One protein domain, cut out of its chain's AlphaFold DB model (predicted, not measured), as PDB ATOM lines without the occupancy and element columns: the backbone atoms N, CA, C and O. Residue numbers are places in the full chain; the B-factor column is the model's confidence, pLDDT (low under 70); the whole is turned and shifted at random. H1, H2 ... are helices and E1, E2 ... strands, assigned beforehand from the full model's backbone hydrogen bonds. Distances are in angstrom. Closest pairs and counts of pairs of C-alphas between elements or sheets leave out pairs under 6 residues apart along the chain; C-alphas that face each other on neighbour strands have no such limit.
ATOM      1  N   GLY A 148     143.099 208.038 301.480       68.81
ATOM      2  CA  GLY A 148     144.199 208.474 302.341       68.81
ATOM      3  C   GLY A 148     143.868 209.733 303.140       68.81
ATOM      4  O   GLY A 148     142.863 210.406 302.892       68.81
ATOM      5  N   ASP A 149     144.749 210.064 304.082       71.38
ATOM      6  CA  ASP A 149     144.775 211.388 304.702       71.38
ATOM      7  C   ASP A 149     145.339 212.429 303.728       71.38
ATOM      8  O   ASP A 149     146.191 212.133 302.887       71.38
ATOM      9  N   LEU A 150     144.892 213.676 303.881       71.19
ATOM     10  CA  LEU A 150     145.522 214.807 303.208       71.19
ATOM     11  C   LEU A 150     146.946 215.035 303.736       71.19
ATOM     12  O   LEU A 150     147.191 214.845 304.934       71.19
ATOM     13  N   PRO A 151     147.868 215.527 302.889       68.56
ATOM     14  CA  PRO A 151     149.171 215.987 303.345       68.56
ATOM     15  C   PRO A 151     149.063 217.012 304.484       68.56
ATOM     16  O   PRO A 151     148.131 217.820 304.558       68.56
ATOM     17  N   ALA A 152     150.041 216.989 305.391       67.38
ATOM     18  CA  ALA A 152     150.080 217.914 306.519       67.38
ATOM     19  C   ALA A 152     150.105 219.379 306.037       67.38
ATOM     20  O   ALA A 152     150.828 219.723 305.104       67.38
ATOM     21  N   GLY A 153     149.314 220.243 306.680       67.44
ATOM     22  CA  GLY A 153     149.185 221.666 306.330       67.44
ATOM     23  C   GLY A 153     148.152 221.973 305.240       67.44
ATOM     24  O   GLY A 153     147.676 223.100 305.171       67.44
ATOM     25  N   TRP A 154     147.717 220.990 304.444       73.19
ATOM     26  CA  TRP A 154     146.705 221.230 303.402       73.19
ATOM     27  C   TRP A 154     145.305 221.426 303.960       73.19
ATOM     28  O   TRP A 154     144.488 222.127 303.369       73.19
ATOM     29  N   ARG A 155     145.031 220.845 305.133       74.06
ATOM     30  CA  ARG A 155     143.752 221.051 305.820       74.06
ATOM     31  C   ARG A 155     143.488 222.514 306.160       74.06
ATOM     32  O   ARG A 155     142.337 222.915 306.228       74.06
ATOM     33  N   GLU A 156     144.544 223.294 306.368       72.25
ATOM     34  CA  GLU A 156     144.437 224.705 306.742       72.25
ATOM     35  C   GLU A 156     144.267 225.623 305.528       72.25
ATOM     36  O   GLU A 156     143.845 226.767 305.683       72.25
ATOM     37  N   SER A 157     144.593 225.141 304.327       72.94
ATOM     38  CA  SER A 157     144.599 225.957 303.116       72.94
ATOM     39  C   SER A 157     143.512 225.613 302.110       72.94
ATOM     40  O   SER A 157     143.093 226.488 301.356       72.94
ATOM     41  N   MET A 158     143.041 224.367 302.088       81.44
ATOM     42  CA  MET A 158     141.971 223.944 301.194       81.44
ATOM     43  C   MET A 158     140.594 224.263 301.797       81.44
ATOM     44  O   MET A 158     140.406 224.146 303.009       81.44
ATOM     45  N   PRO A 159     139.592 224.614 300.973       85.38
ATOM     46  CA  PRO A 159     138.228 224.835 301.435       85.38
ATOM     47  C   PRO A 159     137.543 223.492 301.721       85.38
ATOM     48  O   PRO A 159     136.672 223.069 300.987       85.38
ATOM     49  N   LEU A 160     137.941 222.783 302.771       82.31
ATOM     50  CA  LEU A 160     137.470 221.417 303.034       82.31
ATOM     51  C   LEU A 160     136.127 221.347 303.766       82.31
ATOM     52  O   LEU A 160     135.787 220.303 304.290       82.31
ATOM     53  N   GLY A 161     135.349 222.419 303.862       79.69
ATOM     54  CA  GLY A 161     134.115 222.362 304.641       79.69
ATOM     55  C   GLY A 161     134.336 222.393 306.161       79.69
ATOM     56  O   GLY A 161     135.459 222.557 306.640       79.69
ATOM     57  N   PRO A 162     133.253 222.293 306.950       73.00
ATOM     58  CA  PRO A 162     133.326 222.276 308.407       73.00
ATOM     59  C   PRO A 162     133.930 220.965 308.925       73.00
ATOM     60  O   PRO A 162     133.721 219.910 308.321       73.00
ATOM     61  N   ASP A 163     134.588 221.032 310.092       61.72
ATOM     62  CA  ASP A 163     135.066 219.877 310.863       61.72
ATOM     63  C   ASP A 163     133.907 218.892 311.097       61.72
ATOM     64  O   ASP A 163     133.049 219.101 311.957       61.72
ATOM     65  N   GLY A 164     133.838 217.835 310.291       53.94
ATOM     66  CA  GLY A 164     132.715 216.892 310.292       53.94
ATOM     67  C   GLY A 164     132.195 216.543 308.903       53.94
ATOM     68  O   GLY A 164     131.478 215.557 308.772       53.94
ATOM     69  N   THR A 165     132.589 217.291 307.873       67.69
ATOM     70  CA  THR A 165     132.493 216.797 306.499       67.69
ATOM     71  C   THR A 165     133.678 215.860 306.292       67.69
ATOM     72  O   THR A 165     134.831 216.287 306.281       67.69
ATOM     73  N   GLY A 166     133.415 214.559 306.292       67.75
ATOM     74  CA  GLY A 166     134.453 213.556 306.128       67.75
ATOM     75  C   GLY A 166     134.837 213.432 304.661       67.75
ATOM     76  O   GLY A 166     133.975 213.225 303.805       67.75
ATOM     77  N   TYR A 167     136.136 213.549 304.385       71.94
ATOM     78  CA  TYR A 167     136.696 213.355 303.052       71.94
ATOM     79  C   TYR A 167     137.741 212.262 303.044       71.94
ATOM     80  O   TYR A 167     138.532 212.113 303.976       71.94
ATOM     81  N   ALA A 168     137.780 211.567 301.922       72.38
ATOM     82  CA  ALA A 168     138.843 210.676 301.522       72.38
ATOM     83  C   ALA A 168     139.645 211.352 300.412       72.38
ATOM     84  O   ALA A 168     139.113 211.577 299.326       72.38
ATOM     85  N   PHE A 169     140.922 211.650 300.654       75.75
ATOM     86  CA  PHE A 169     141.803 212.046 299.561       75.75
ATOM     87  C   PHE A 169     141.992 210.844 298.633       75.75
ATOM     88  O   PHE A 169     142.295 209.746 299.110       75.75
ATOM     89  N   ALA A 170     141.754 211.047 297.337       72.00
ATOM     90  CA  ALA A 170     141.727 209.974 296.344       72.00
ATOM     91  C   ALA A 170     142.844 210.114 295.296       72.00
ATOM     92  O   ALA A 170     143.322 209.107 294.758       72.00
ATOM     93  N   GLY A 171     143.325 211.336 295.051       76.75
ATOM     94  CA  GLY A 171     144.444 211.560 294.146       76.75
ATOM     95  C   GLY A 171     144.683 213.017 293.776       76.75
ATOM     96  O   GLY A 171     144.020 213.941 294.252       76.75
ATOM     97  N   THR A 172     145.673 213.214 292.915       80.06
ATOM     98  CA  THR A 172     146.056 214.517 292.367       80.06
ATOM     99  C   THR A 172     146.192 214.432 290.860       80.06
ATOM    100  O   THR A 172     146.690 213.439 290.323       80.06
ATOM    101  N   ILE A 173     145.778 215.494 290.180       81.62
ATOM    102  CA  ILE A 173     145.898 215.635 288.739       81.62
ATOM    103  C   ILE A 173     146.833 216.797 288.424       81.62
ATOM    104  O   ILE A 173     146.627 217.910 288.902       81.62
ATOM    105  N   TYR A 174     147.831 216.543 287.585       76.75
ATOM    106  CA  TYR A 174     148.809 217.532 287.142       76.75
ATOM    107  C   TYR A 174     148.678 217.775 285.645       76.75
ATOM    108  O   TYR A 174     148.455 216.835 284.882       76.75
ATOM    109  N   THR A 175     148.896 219.018 285.224       79.06
ATOM    110  CA  THR A 175     149.031 219.389 283.811       79.06
ATOM    111  C   THR A 175     150.442 219.904 283.569       79.06
ATOM    112  O   THR A 175     150.848 220.918 284.132       79.06
ATOM    113  N   VAL A 176     151.185 219.219 282.704       73.44
ATOM    114  CA  VAL A 176     152.528 219.603 282.265       73.44
ATOM    115  C   VAL A 176     152.439 220.145 280.844       73.44
ATOM    116  O   VAL A 176     151.901 219.485 279.952       73.44
ATOM    117  N   LEU A 177     152.962 221.349 280.630       70.62
ATOM    118  CA  LEU A 177     153.014 221.983 279.316       70.62
ATOM    119  C   LEU A 177     154.374 221.715 278.665       70.62
ATOM    120  O   LEU A 177     155.419 221.834 279.301       70.62
ATOM    121  N   ALA A 178     154.361 221.337 277.388       69.38
ATOM    122  CA  ALA A 178     155.577 220.971 276.656       69.38
ATOM    123  C   ALA A 178     156.351 222.187 276.111       69.38
ATOM    124  O   ALA A 178     157.487 222.055 275.661       69.38
ATOM    125  N   ASP A 179     155.753 223.376 276.161       65.94
ATOM    126  CA  ASP A 179     156.340 224.640 275.705       65.94
ATOM    127  C   ASP A 179     157.294 225.282 276.736       65.94
ATOM    128  O   ASP A 179     157.850 226.352 276.486       65.94
ATOM    129  N   GLY A 180     157.499 224.629 277.886       56.19
ATOM    130  CA  GLY A 180     158.324 225.132 278.985       56.19
ATOM    131  C   GLY A 180     157.650 226.223 279.820       56.19
ATOM    132  O   GLY A 180     158.301 226.812 280.687       56.19
ATOM    133  N   SER A 181     156.366 226.500 279.582       66.06
ATOM    134  CA  SER A 181     155.556 227.325 280.473       66.06
ATOM    135  C   SER A 181     155.436 226.662 281.845       66.06
ATOM    136  O   SER A 181     155.486 225.437 281.975       66.06
ATOM    137  N   ALA A 182     155.263 227.482 282.885       66.56
ATOM    138  CA  ALA A 182     155.003 226.958 284.219       66.56
ATOM    139  C   ALA A 182     153.727 226.093 284.185       66.56
ATOM    140  O   ALA A 182     152.727 226.531 283.609       66.56
ATOM    141  N   PRO A 183     153.744 224.890 284.778       71.19
ATOM    142  CA  PRO A 183     152.559 224.048 284.840       71.19
ATOM    143  C   PRO A 183     151.470 224.713 285.682       71.19
ATOM    144  O   PRO A 183     151.728 225.616 286.485       71.19
ATOM    145  N   GLU A 184     150.239 224.261 285.494       81.81
ATOM    146  CA  GLU A 184     149.099 224.721 286.283       81.81
ATOM    147  C   GLU A 184     149.141 224.103 287.689       81.81
ATOM    148  O   GLU A 184     149.660 222.990 287.846       81.81
ATOM    149  N   PRO A 185     148.606 224.790 288.721       83.62
ATOM    150  CA  PRO A 185     148.424 224.180 290.029       83.62
ATOM    151  C   PRO A 185     147.630 222.872 289.918       83.62
ATOM    152  O   PRO A 185     146.714 222.776 289.097       83.62
ATOM    153  N   PRO A 186     147.954 221.863 290.738       83.00
ATOM    154  CA  PRO A 186     147.311 220.569 290.634       83.00
ATOM    155  C   PRO A 186     145.857 220.618 291.092       83.00
ATOM    156  O   PRO A 186     145.502 221.326 292.031       83.00
ATOM    157  N   THR A 187     145.035 219.784 290.474       87.44
ATOM    158  CA  THR A 187     143.666 219.531 290.910       87.44
ATOM    159  C   THR A 187     143.640 218.367 291.902       87.44
ATOM    160  O   THR A 187     144.358 217.382 291.730       87.44
ATOM    161  N   PHE A 188     142.794 218.459 292.924       85.38
ATOM    162  CA  PHE A 188     142.655 217.457 293.978       85.38
ATOM    163  C   PHE A 188     141.275 216.829 293.955       85.38
ATOM    164  O   PHE A 188     140.278 217.548 294.003       85.38
ATOM    165  N   ASP A 189     141.234 215.503 293.970       85.19
ATOM    166  CA  ASP A 189     139.988 214.754 294.045       85.19
ATOM    167  C   ASP A 189     139.782 214.175 295.446       85.19
ATOM    168  O   ASP A 189     140.666 213.544 296.044       85.19
ATOM    169  N   LEU A 190     138.584 214.412 295.963       84.12
ATOM    170  CA  LEU A 190     138.121 214.037 297.285       84.12
ATOM    171  C   LEU A 190     136.818 213.245 297.142       84.12
ATOM    172  O   LEU A 190     135.871 213.693 296.497       84.12
ATOM    173  N   GLY A 191     136.752 212.083 297.782       78.00
ATOM    174  CA  GLY A 191     135.490 211.382 298.016       78.00
ATOM    175  C   GLY A 191     134.864 211.844 299.327       78.00
ATOM    176  O   GLY A 191     135.589 212.196 300.258       78.00
ATOM    177  N   PHE A 192     133.539 211.813 299.433       77.12
ATOM    178  CA  PHE A 192     132.862 211.985 300.721       77.12
ATOM    179  C   PHE A 192     132.754 210.651 301.460       77.12
ATOM    180  O   PHE A 192     132.523 209.603 300.851       77.12
ATOM    181  N   ASP A 193     132.892 210.676 302.787       67.19
ATOM    182  CA  ASP A 193     132.460 209.538 303.594       67.19
ATOM    183  C   ASP A 193     130.929 209.422 303.550       67.19
ATOM    184  O   ASP A 193     130.229 210.415 303.392       67.19
ATOM    185  N   GLY A 194     130.369 208.214 303.660       62.16
ATOM    186  CA  GLY A 194     128.929 207.970 303.443       62.16
ATOM    187  C   GLY A 194     127.955 208.684 304.404       62.16
ATOM    188  O   GLY A 194     126.759 208.401 304.373       62.16
ATOM    189  N   VAL A 195     128.452 209.561 305.282       62.69
ATOM    190  CA  VAL A 195     127.683 210.448 306.172       62.69
ATOM    191  C   VAL A 195     127.592 211.868 305.593       62.69
ATOM    192  O   VAL A 195     126.611 212.576 305.829       62.69
ATOM    193  N   SER A 196     128.585 212.263 304.802       66.44
ATOM    194  CA  SER A 196     128.709 213.557 304.142       66.44
ATOM    195  C   SER A 196     128.256 213.470 302.682       66.44
ATOM    196  O   SER A 196     128.249 212.400 302.082       66.44
ATOM    197  N   ASN A 197     127.838 214.591 302.093       78.62
ATOM    198  CA  ASN A 197     127.454 214.626 300.681       78.62
ATOM    199  C   ASN A 197     127.754 215.988 300.039       78.62
ATOM    200  O   ASN A 197     127.846 217.021 300.714       78.62
ATOM    201  N   VAL A 198     127.833 215.985 298.711       87.12
ATOM    202  CA  VAL A 198     128.061 217.141 297.829       87.12
ATOM    203  C   VAL A 198     127.055 218.259 298.088       87.12
ATOM    204  O   VAL A 198     127.405 219.434 297.992       87.12
ATOM    205  N   SER A 199     125.810 217.931 298.453       86.44
ATOM    206  CA  SER A 199     124.777 218.944 298.717       86.44
ATOM    207  C   SER A 199     125.040 219.730 300.001       86.44
ATOM    208  O   SER A 199     124.888 220.952 299.996       86.44
ATOM    209  N   SER A 200     125.449 219.057 301.079       87.38
ATOM    210  CA  SER A 200     125.823 219.705 302.342       87.38
ATOM    211  C   SER A 200     127.058 220.580 302.165       87.38
ATOM    212  O   SER A 200     127.090 221.706 302.657       87.38
ATOM    213  N   TYR A 201     128.046 220.105 301.407       90.06
ATOM    214  CA  TYR A 201     129.232 220.900 301.112       90.06
ATOM    215  C   TYR A 201     128.916 222.132 300.254       90.06
ATOM    216  O   TYR A 201     129.395 223.223 300.555       90.06
ATOM    217  N   ARG A 202     128.059 221.996 299.231       92.31
ATOM    218  CA  ARG A 202     127.581 223.141 298.442       92.31
ATOM    219  C   ARG A 202     126.938 224.203 299.334       92.31
ATOM    220  O   ARG A 202     127.275 225.373 299.203       92.31
ATOM    221  N   ALA A 203     126.034 223.796 300.227       91.00
ATOM    222  CA  ALA A 203     125.348 224.717 301.132       91.00
ATOM    223  C   ALA A 203     126.338 225.447 302.053       91.00
ATOM    224  O   ALA A 203     126.257 226.660 302.207       91.00
ATOM    225  N   TRP A 204     127.326 224.731 302.597       92.25
ATOM    226  CA  TRP A 204     128.401 225.363 303.360       92.25
ATOM    227  C   TRP A 204     129.183 226.387 302.526       92.25
ATOM    228  O   TRP A 204     129.473 227.476 303.021       92.25
ATOM    229  N   LEU A 205     129.505 226.059 301.271       93.50
ATOM    230  CA  LEU A 205     130.258 226.936 300.372       93.50
ATOM    231  C   LEU A 205     129.476 228.214 300.032       93.50
ATOM    232  O   LEU A 205     130.062 229.290 299.973       93.50
ATOM    233  N   GLU A 206     128.155 228.113 299.864       94.81
ATOM    234  CA  GLU A 206     127.245 229.255 299.663       94.81
ATOM    235  C   GLU A 206     127.219 230.210 300.867       94.81
ATOM    236  O   GLU A 206     126.988 231.409 300.706       94.81
ATOM    237  N   GLU A 207     127.477 229.696 302.071       94.50
ATOM    238  CA  GLU A 207     127.578 230.492 303.296       94.50
ATOM    239  C   GLU A 207     128.961 231.143 303.474       94.50
ATOM    240  O   GLU A 207     129.112 232.040 304.310       94.50
ATOM    241  N   GLN A 208     129.974 230.730 302.699       93.31
ATOM    242  CA  GLN A 208     131.327 231.260 302.837       93.31
ATOM    243  C   GLN A 208     131.479 232.631 302.155       93.31
ATOM    244  O   GLN A 208     131.205 232.784 300.961       93.31
ATOM    245  N   PRO A 209     131.993 233.653 302.866       94.38
ATOM    246  CA  PRO A 209     132.302 234.941 302.256       94.38
ATOM    247  C   PRO A 209     133.325 234.806 301.119       94.38
ATOM    248  O   PRO A 209     134.341 234.133 301.264       94.38
ATOM    249  N   GLY A 210     133.088 235.504 300.005       93.94
ATOM    250  CA  GLY A 210     134.013 235.531 298.864       93.94
ATOM    251  C   GLY A 210     133.870 234.363 297.886       93.94
ATOM    252  O   GLY A 210     134.601 234.328 296.897       93.94
ATOM    253  N   TRP A 211     132.918 233.458 298.122       96.81
ATOM    254  CA  TRP A 211     132.575 232.386 297.197       96.81
ATOM    255  C   TRP A 211     131.381 232.752 296.320       96.81
ATOM    256  O   TRP A 211     130.392 233.330 296.770       96.81
ATOM    257  N   THR A 212     131.474 232.390 295.045       97.69
ATOM    258  CA  THR A 212     130.362 232.398 294.094       97.69
ATOM    259  C   THR A 212     130.047 230.959 293.732       97.69
ATOM    260  O   THR A 212     130.872 230.281 293.126       97.69
ATOM    261  N   VAL A 213     128.858 230.489 294.097       97.19
ATOM    262  CA  VAL A 213     128.426 229.113 293.838       97.19
ATOM    263  C   VAL A 213     127.366 229.103 292.744       97.19
ATOM    264  O   VAL A 213     126.365 229.813 292.814       97.19
ATOM    265  N   THR A 214     127.592 228.284 291.721       96.81
ATOM    266  CA  THR A 214     126.682 228.067 290.599       96.81
ATOM    267  C   THR A 214     126.208 226.620 290.605       96.81
ATOM    268  O   THR A 214     126.984 225.685 290.428       96.81
ATOM    269  N   THR A 215     124.903 226.416 290.769       95.25
ATOM    270  CA  THR A 215     124.299 225.092 290.590       95.25
ATOM    271  C   THR A 215     124.050 224.848 289.103       95.25
ATOM    272  O   THR A 215     123.281 225.575 288.475       95.25
ATOM    273  N   LEU A 216     124.692 223.820 288.543       91.75
ATOM    274  CA  LEU A 216     124.530 223.421 287.142       91.75
ATOM    275  C   LEU A 216     123.351 222.451 286.975       91.75
ATOM    276  O   LEU A 216     122.612 222.523 285.994       91.75
ATOM    277  N   SER A 217     123.158 221.565 287.952       90.50
ATOM    278  CA  SER A 217     122.017 220.652 288.050       90.50
ATOM    279  C   SER A 217     121.733 220.289 289.509       90.50
ATOM    280  O   SER A 217     122.476 220.652 290.417       90.50
ATOM    281  N   ASP A 218     120.672 219.526 289.757       86.19
ATOM    282  CA  ASP A 218     120.396 218.933 291.071       86.19
ATOM    283  C   ASP A 218     121.543 218.052 291.595       86.19
ATOM    284  O   ASP A 218     121.658 217.847 292.801       86.19
ATOM    285  N   ARG A 219     122.409 217.577 290.695       87.50
ATOM    286  CA  ARG A 219     123.522 216.669 290.984       87.50
ATOM    287  C   ARG A 219     124.900 217.298 290.843       87.50
ATOM    288  O   ARG A 219     125.881 216.607 291.087       87.50
ATOM    289  N   MET A 220     124.997 218.547 290.397       92.69
ATOM    290  CA  MET A 220     126.279 219.158 290.061       92.69
ATOM    291  C   MET A 220     126.301 220.643 290.389       92.69
ATOM    292  O   MET A 220     125.370 221.387 290.064       92.69
ATOM    293  N   PHE A 221     127.407 221.088 290.970       95.44
ATOM    294  CA  PHE A 221     127.659 222.500 291.213       95.44
ATOM    295  C   PHE A 221     129.117 222.850 290.925       95.44
ATOM    296  O   PHE A 221     129.996 221.987 290.958       95.44
ATOM    297  N   THR A 222     129.357 224.133 290.684       97.19
ATOM    298  CA  THR A 222     130.684 224.740 290.723       97.19
ATOM    299  C   THR A 222     130.703 225.858 291.757       97.19
ATOM    300  O   THR A 222     129.692 226.513 292.004       97.19
ATOM    301  N   GLY A 223     131.840 226.063 292.401       96.44
ATOM    302  CA  GLY A 223     132.097 227.159 293.318       96.44
ATOM    303  C   GLY A 223     133.418 227.809 292.961       96.44
ATOM    304  O   GLY A 223     134.377 227.115 292.641       96.44
ATOM    305  N   GLU A 224     133.479 229.128 293.014       97.00
ATOM    306  CA  GLU A 224     134.687 229.884 292.700       97.00
ATOM    307  C   GLU A 224     134.960 230.927 293.781       97.00
ATOM    308  O   GLU A 224     134.046 231.583 294.280       97.00
ATOM    309  N   SER A 225     136.231 231.088 294.116       94.94
ATOM    310  CA  SER A 225     136.766 232.151 294.964       94.94
ATOM    311  C   SER A 225     137.982 232.785 294.286       94.94
ATOM    312  O   SER A 225     138.325 232.448 293.154       94.94
ATOM    313  N   ALA A 226     138.666 233.701 294.974       93.19
ATOM    314  CA  ALA A 226     139.916 234.276 294.473       93.19
ATOM    315  C   ALA A 226     141.060 233.247 294.351       93.19
ATOM    316  O   ALA A 226     141.992 233.458 293.573       93.19
ATOM    317  N   ASP A 227     140.990 232.156 295.118       91.81
ATOM    318  CA  ASP A 227     142.097 231.211 295.282       91.81
ATOM    319  C   ASP A 227     141.793 229.823 294.723       91.81
ATOM    320  O   ASP A 227     142.718 229.099 294.362       91.81
ATOM    321  N   PHE A 228     140.516 229.460 294.611       93.56
ATOM    322  CA  PHE A 228     140.097 228.111 294.253       93.56
ATOM    323  C   PHE A 228     138.874 228.104 293.347       93.56
ATOM    324  O   PHE A 228     137.958 228.911 293.516       93.56
ATOM    325  N   THR A 229     138.817 227.097 292.484       95.25
ATOM    326  CA  THR A 229     137.570 226.565 291.945       95.25
ATOM    327  C   THR A 229     137.286 225.204 292.564       95.25
ATOM    328  O   THR A 229     138.187 224.452 292.938       95.25
ATOM    329  N   VAL A 230     136.008 224.896 292.717       94.31
ATOM    330  CA  VAL A 230     135.524 223.637 293.265       94.31
ATOM    331  C   VAL A 230     134.400 223.140 292.380       94.31
ATOM    332  O   VAL A 230     133.515 223.912 292.020       94.31
ATOM    333  N   SER A 231     134.399 221.859 292.049       94.31
ATOM    334  CA  SER A 231     133.270 221.202 291.398       94.31
ATOM    335  C   SER A 231     132.856 219.988 292.201       94.31
ATOM    336  O   SER A 231     133.700 219.177 292.566       94.31
ATOM    337  N   GLY A 232     131.562 219.859 292.470       92.19
ATOM    338  CA  GLY A 232     131.007 218.685 293.131       92.19
ATOM    339  C   GLY A 232     130.011 217.971 292.232       92.19
ATOM    340  O   GLY A 232     129.223 218.624 291.539       92.19
ATOM    341  N   MET A 233     130.030 216.639 292.263       90.19
ATOM    342  CA  MET A 233     129.123 215.783 291.504       90.19
ATOM    343  C   MET A 233     128.577 214.649 292.371       90.19
ATOM    344  O   MET A 233     129.323 213.917 293.008       90.19
ATOM    345  N   ILE A 234     127.259 214.474 292.343       86.50
ATOM    346  CA  ILE A 234     126.575 213.316 292.920       86.50
ATOM    347  C   ILE A 234     126.529 212.226 291.848       86.50
ATOM    348  O   ILE A 234     125.780 212.363 290.869       86.50
ATOM    349  N   GLY A 235     127.277 211.140 292.029       77.69
ATOM    350  CA  GLY A 235     127.341 209.969 291.148       77.69
ATOM    351  C   GLY A 235     126.070 209.117 291.181       77.69
ATOM    352  O   GLY A 235     125.323 209.080 292.162       77.69
ATOM    353  N   SER A 236     125.713 208.491 290.054       72.12
ATOM    354  CA  SER A 236     124.451 207.731 289.899       72.12
ATOM    355  C   SER A 236     124.355 206.473 290.758       72.12
ATOM    356  O   SER A 236     123.254 206.004 291.036       72.12
ATOM    357  N   ASP A 237     125.499 205.960 291.167       70.38
ATOM    358  CA  ASP A 237     125.736 204.862 292.101       70.38
ATOM    359  C   ASP A 237     125.779 205.312 293.572       70.38
ATOM    360  O   ASP A 237     125.934 204.477 294.461       70.38
ATOM    361  N   GLY A 238     125.580 206.608 293.835       65.75
ATOM    362  CA  GLY A 238     125.619 207.183 295.176       65.75
ATOM    363  C   GLY A 238     127.024 207.530 295.658       65.75
ATOM    364  O   GLY A 238     127.175 207.819 296.843       65.75
ATOM    365  N   THR A 239     128.039 207.500 294.784       74.19
ATOM    366  CA  THR A 239     129.358 208.045 295.112       74.19
ATOM    367  C   THR A 239     129.374 209.541 294.857       74.19
ATOM    368  O   THR A 239     129.115 210.008 293.751       74.19
ATOM    369  N   ASP A 240     129.692 210.296 295.893       82.50
ATOM    370  CA  ASP A 240     129.807 211.739 295.824       82.50
ATOM    371  C   ASP A 240     131.275 212.116 295.612       82.50
ATOM    372  O   ASP A 240     132.153 211.689 296.367       82.50
ATOM    373  N   GLU A 241     131.530 212.921 294.587       84.06
ATOM    374  CA  GLU A 241     132.866 213.359 294.190       84.06
ATOM    375  C   GLU A 241     132.992 214.872 294.356       84.06
ATOM    376  O   GLU A 241     132.087 215.641 294.006       84.06
ATOM    377  N   LEU A 242     134.133 215.304 294.885       88.50
ATOM    378  CA  LEU A 242     134.512 216.701 294.995       88.50
ATOM    379  C   LEU A 242     135.900 216.901 294.407       88.50
ATOM    380  O   LEU A 242     136.865 216.274 294.831       88.50
ATOM    381  N   THR A 243     136.004 217.852 293.499       90.44
ATOM    382  CA  THR A 243     137.261 218.249 292.886       90.44
ATOM    383  C   THR A 243     137.571 219.684 293.289       90.44
ATOM    384  O   THR A 243     136.749 220.579 293.086       90.44
ATOM    385  N   ILE A 244     138.750 219.924 293.858       91.56
ATOM    386  CA  ILE A 244     139.229 221.245 294.287       91.56
ATOM    387  C   ILE A 244     140.452 221.611 293.448       91.56
ATOM    388  O   ILE A 244     141.431 220.872 293.425       91.56
ATOM    389  N   THR A 245     140.418 222.761 292.780       92.06
ATOM    390  CA  THR A 245     141.516 223.253 291.937       92.06
ATOM    391  C   THR A 245     141.979 224.624 292.431       92.06
ATOM    392  O   THR A 245     141.196 225.574 292.409       92.06
ATOM    393  N   PRO A 246     143.234 224.774 292.878       91.00
ATOM    394  CA  PRO A 246     143.820 226.077 293.144       91.00
ATOM    395  C   PRO A 246     143.982 226.869 291.847       91.00
ATOM    396  O   PRO A 246     144.412 226.342 290.825       91.00
ATOM    397  N   LEU A 247     143.705 228.168 291.896       90.75
ATOM    398  CA  LEU A 247     143.894 229.072 290.761       90.75
ATOM    399  C   LEU A 247     145.336 229.568 290.637       90.75
ATOM    400  O   LEU A 247     145.731 230.098 289.597       90.75
ATOM    401  N   ARG A 248     146.118 229.464 291.717       88.38
ATOM    402  CA  ARG A 248     147.465 230.026 291.810       88.38
ATOM    403  C   ARG A 248     148.368 229.147 292.661       88.38
ATOM    404  O   ARG A 248     147.936 228.507 293.612       88.38
ATOM    405  N   TRP A 249     149.656 229.180 292.344       83.81
ATOM    406  CA  TRP A 249     150.682 228.448 293.079       83.81
ATOM    407  C   TRP A 249     151.019 229.052 294.444       83.81
ATOM    408  O   TRP A 249     151.592 228.375 295.280       83.81
ATOM    409  N   ASP A 250     150.778 230.344 294.663       85.31
ATOM    410  CA  ASP A 250     151.092 231.028 295.926       85.31
ATOM    411  C   ASP A 250     150.009 230.866 297.003       85.31
ATOM    412  O   ASP A 250     150.096 231.487 298.060       85.31
ATOM    413  N   VAL A 251     149.014 230.014 296.755       83.19
ATOM    414  CA  VAL A 251     148.079 229.564 297.782       83.19
ATOM    415  C   VAL A 251     148.851 228.714 298.805       83.19
ATOM    416  O   VAL A 251     149.556 227.784 298.402       83.19
ATOM    417  N   PRO A 252     148.752 229.002 300.119       77.38
ATOM    418  CA  PRO A 252     149.453 228.231 301.144       77.38
ATOM    419  C   PRO A 252     149.223 226.718 301.006       77.38
ATOM    420  O   PRO A 252     148.120 226.276 300.705       77.38
ATOM    421  N   GLY A 253     150.258 225.900 301.182       73.19
ATOM    422  CA  GLY A 253     150.175 224.437 301.061       73.19
ATOM    423  C   GLY A 253     150.212 223.921 299.618       73.19
ATOM    424  O   GLY A 253     150.744 222.836 299.386       73.19
ATOM    425  N   VAL A 254     149.737 224.710 298.647       75.81
ATOM    426  CA  VAL A 254     149.927 224.461 297.203       75.81
ATOM    427  C   VAL A 254     151.320 224.912 296.767       75.81
ATOM    428  O   VAL A 254     151.927 224.317 295.883       75.81
ATOM    429  N   ASP A 255     151.875 225.931 297.415       70.94
ATOM    430  CA  ASP A 255     153.224 226.429 297.158       70.94
ATOM    431  C   ASP A 255     154.317 225.383 297.401       70.94
ATOM    432  O   ASP A 255     155.304 225.346 296.670       70.94
ATOM    433  N   ALA A 256     154.110 224.491 298.372       67.75
ATOM    434  CA  ALA A 256     154.979 223.344 298.630       67.75
ATOM    435  C   ALA A 256     154.943 222.281 297.515       67.75
ATOM    436  O   ALA A 256     155.832 221.434 297.453       67.75
ATOM    437  N   LEU A 257     153.930 222.326 296.642       65.88
ATOM    438  CA  LEU A 257     153.820 221.487 295.445       65.88
ATOM    439  C   LEU A 257     154.401 222.152 294.202       65.88
ATOM    440  O   LEU A 257     154.323 221.557 293.124       65.88
ATOM    441  N   LYS A 258     154.897 223.393 294.320       63.72
ATOM    442  CA  LYS A 258     155.431 224.102 293.166       63.72
ATOM    443  C   LYS A 258     156.533 223.289 292.518       63.72
ATOM    444  O   LYS A 258     157.390 222.760 293.235       63.72
ATOM    445  N   PRO A 259     156.528 223.287 291.181       58.88
ATOM    446  CA  PRO A 259     157.673 222.941 290.423       58.88
ATOM    447  C   PRO A 259     158.727 224.079 290.454       58.88
ATOM    448  O   PRO A 259     158.835 224.807 291.465       58.88
TER     449      PRO A 259
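AT A GLANCE: This is residues 148 to 259 of the 259 residues of an uncharacterized protein of Microbacterium marinum (UniProt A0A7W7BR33). One twisted antiparallel sheet of six strands has a single helix, H1, packed over one face at E5 and E4, and the unnamed residues 158 to 161 lie over that same face beside H1. The turn of the hairpin E1 and E2 forms one end of the long axis. The printed part has 112 residues, with named elements in the order E1 E2 H1 E3 E4 E5 E6; across the sheet the order is E1 E2 E6 E5 E4 E3. It is mostly strand, though under half of the residues are in named elements, and compact, with a radius of gyration of the C-alphas of 14.1 A and spans of 41 by 28 by 27 A.

HOW THE PARTS SIT: E3 (residues 212 to 217), E4 (220 to 224), E5 (228 to 234) and E6 (240 to 246) form a meander, each strand the antiparallel neighbour of the one before. N 243 and O 231 of E6 and E5 are 2.8 A apart, N 223 and O 230 of E4 and E5 2.8 A, and N 214 and O 222 of E3 and E4 2.8 A, each within hydrogen-bond range. E2 (187 to 192) is antiparallel to E6, with N 190 and O 242 at 2.8 A. E1 (167 to 177) is an edge strand in a hairpin with E2, with N 168 and O 191 at 2.8 A. H1 (198 to 207) is on the sheet, its height over the sheet 8.3 A; this makes two layers, a helix on one face of a sheet. It lies over E5 and E4, along the strands at 25 degrees to E5 on the local plane. The closest C-alphas of H1 and E5 are those of Val 198 and Gly 232, 5.8 A apart. Every O i to N i+4 pair in H1 is within hydrogen-bond range.

IN THESE COORDINATES: E1 begins at C-alpha 167 (136.696, 213.355, 303.052) and measures 30.1 A; E5 measures 20.1 A. E6, 20.2 A, ends at C-alpha 246 (143.820, 226.077, 293.144).

THE WHOLE: The C-alphas of Asp 179 and Val 195 are the two farthest apart, at 44.2 A. The printed part has no cut, and no link between named elements is long. Mean pLDDT of the printed part is 81.0; residues under 70 include 163 to 166, 178 to 182 and 256 to 259.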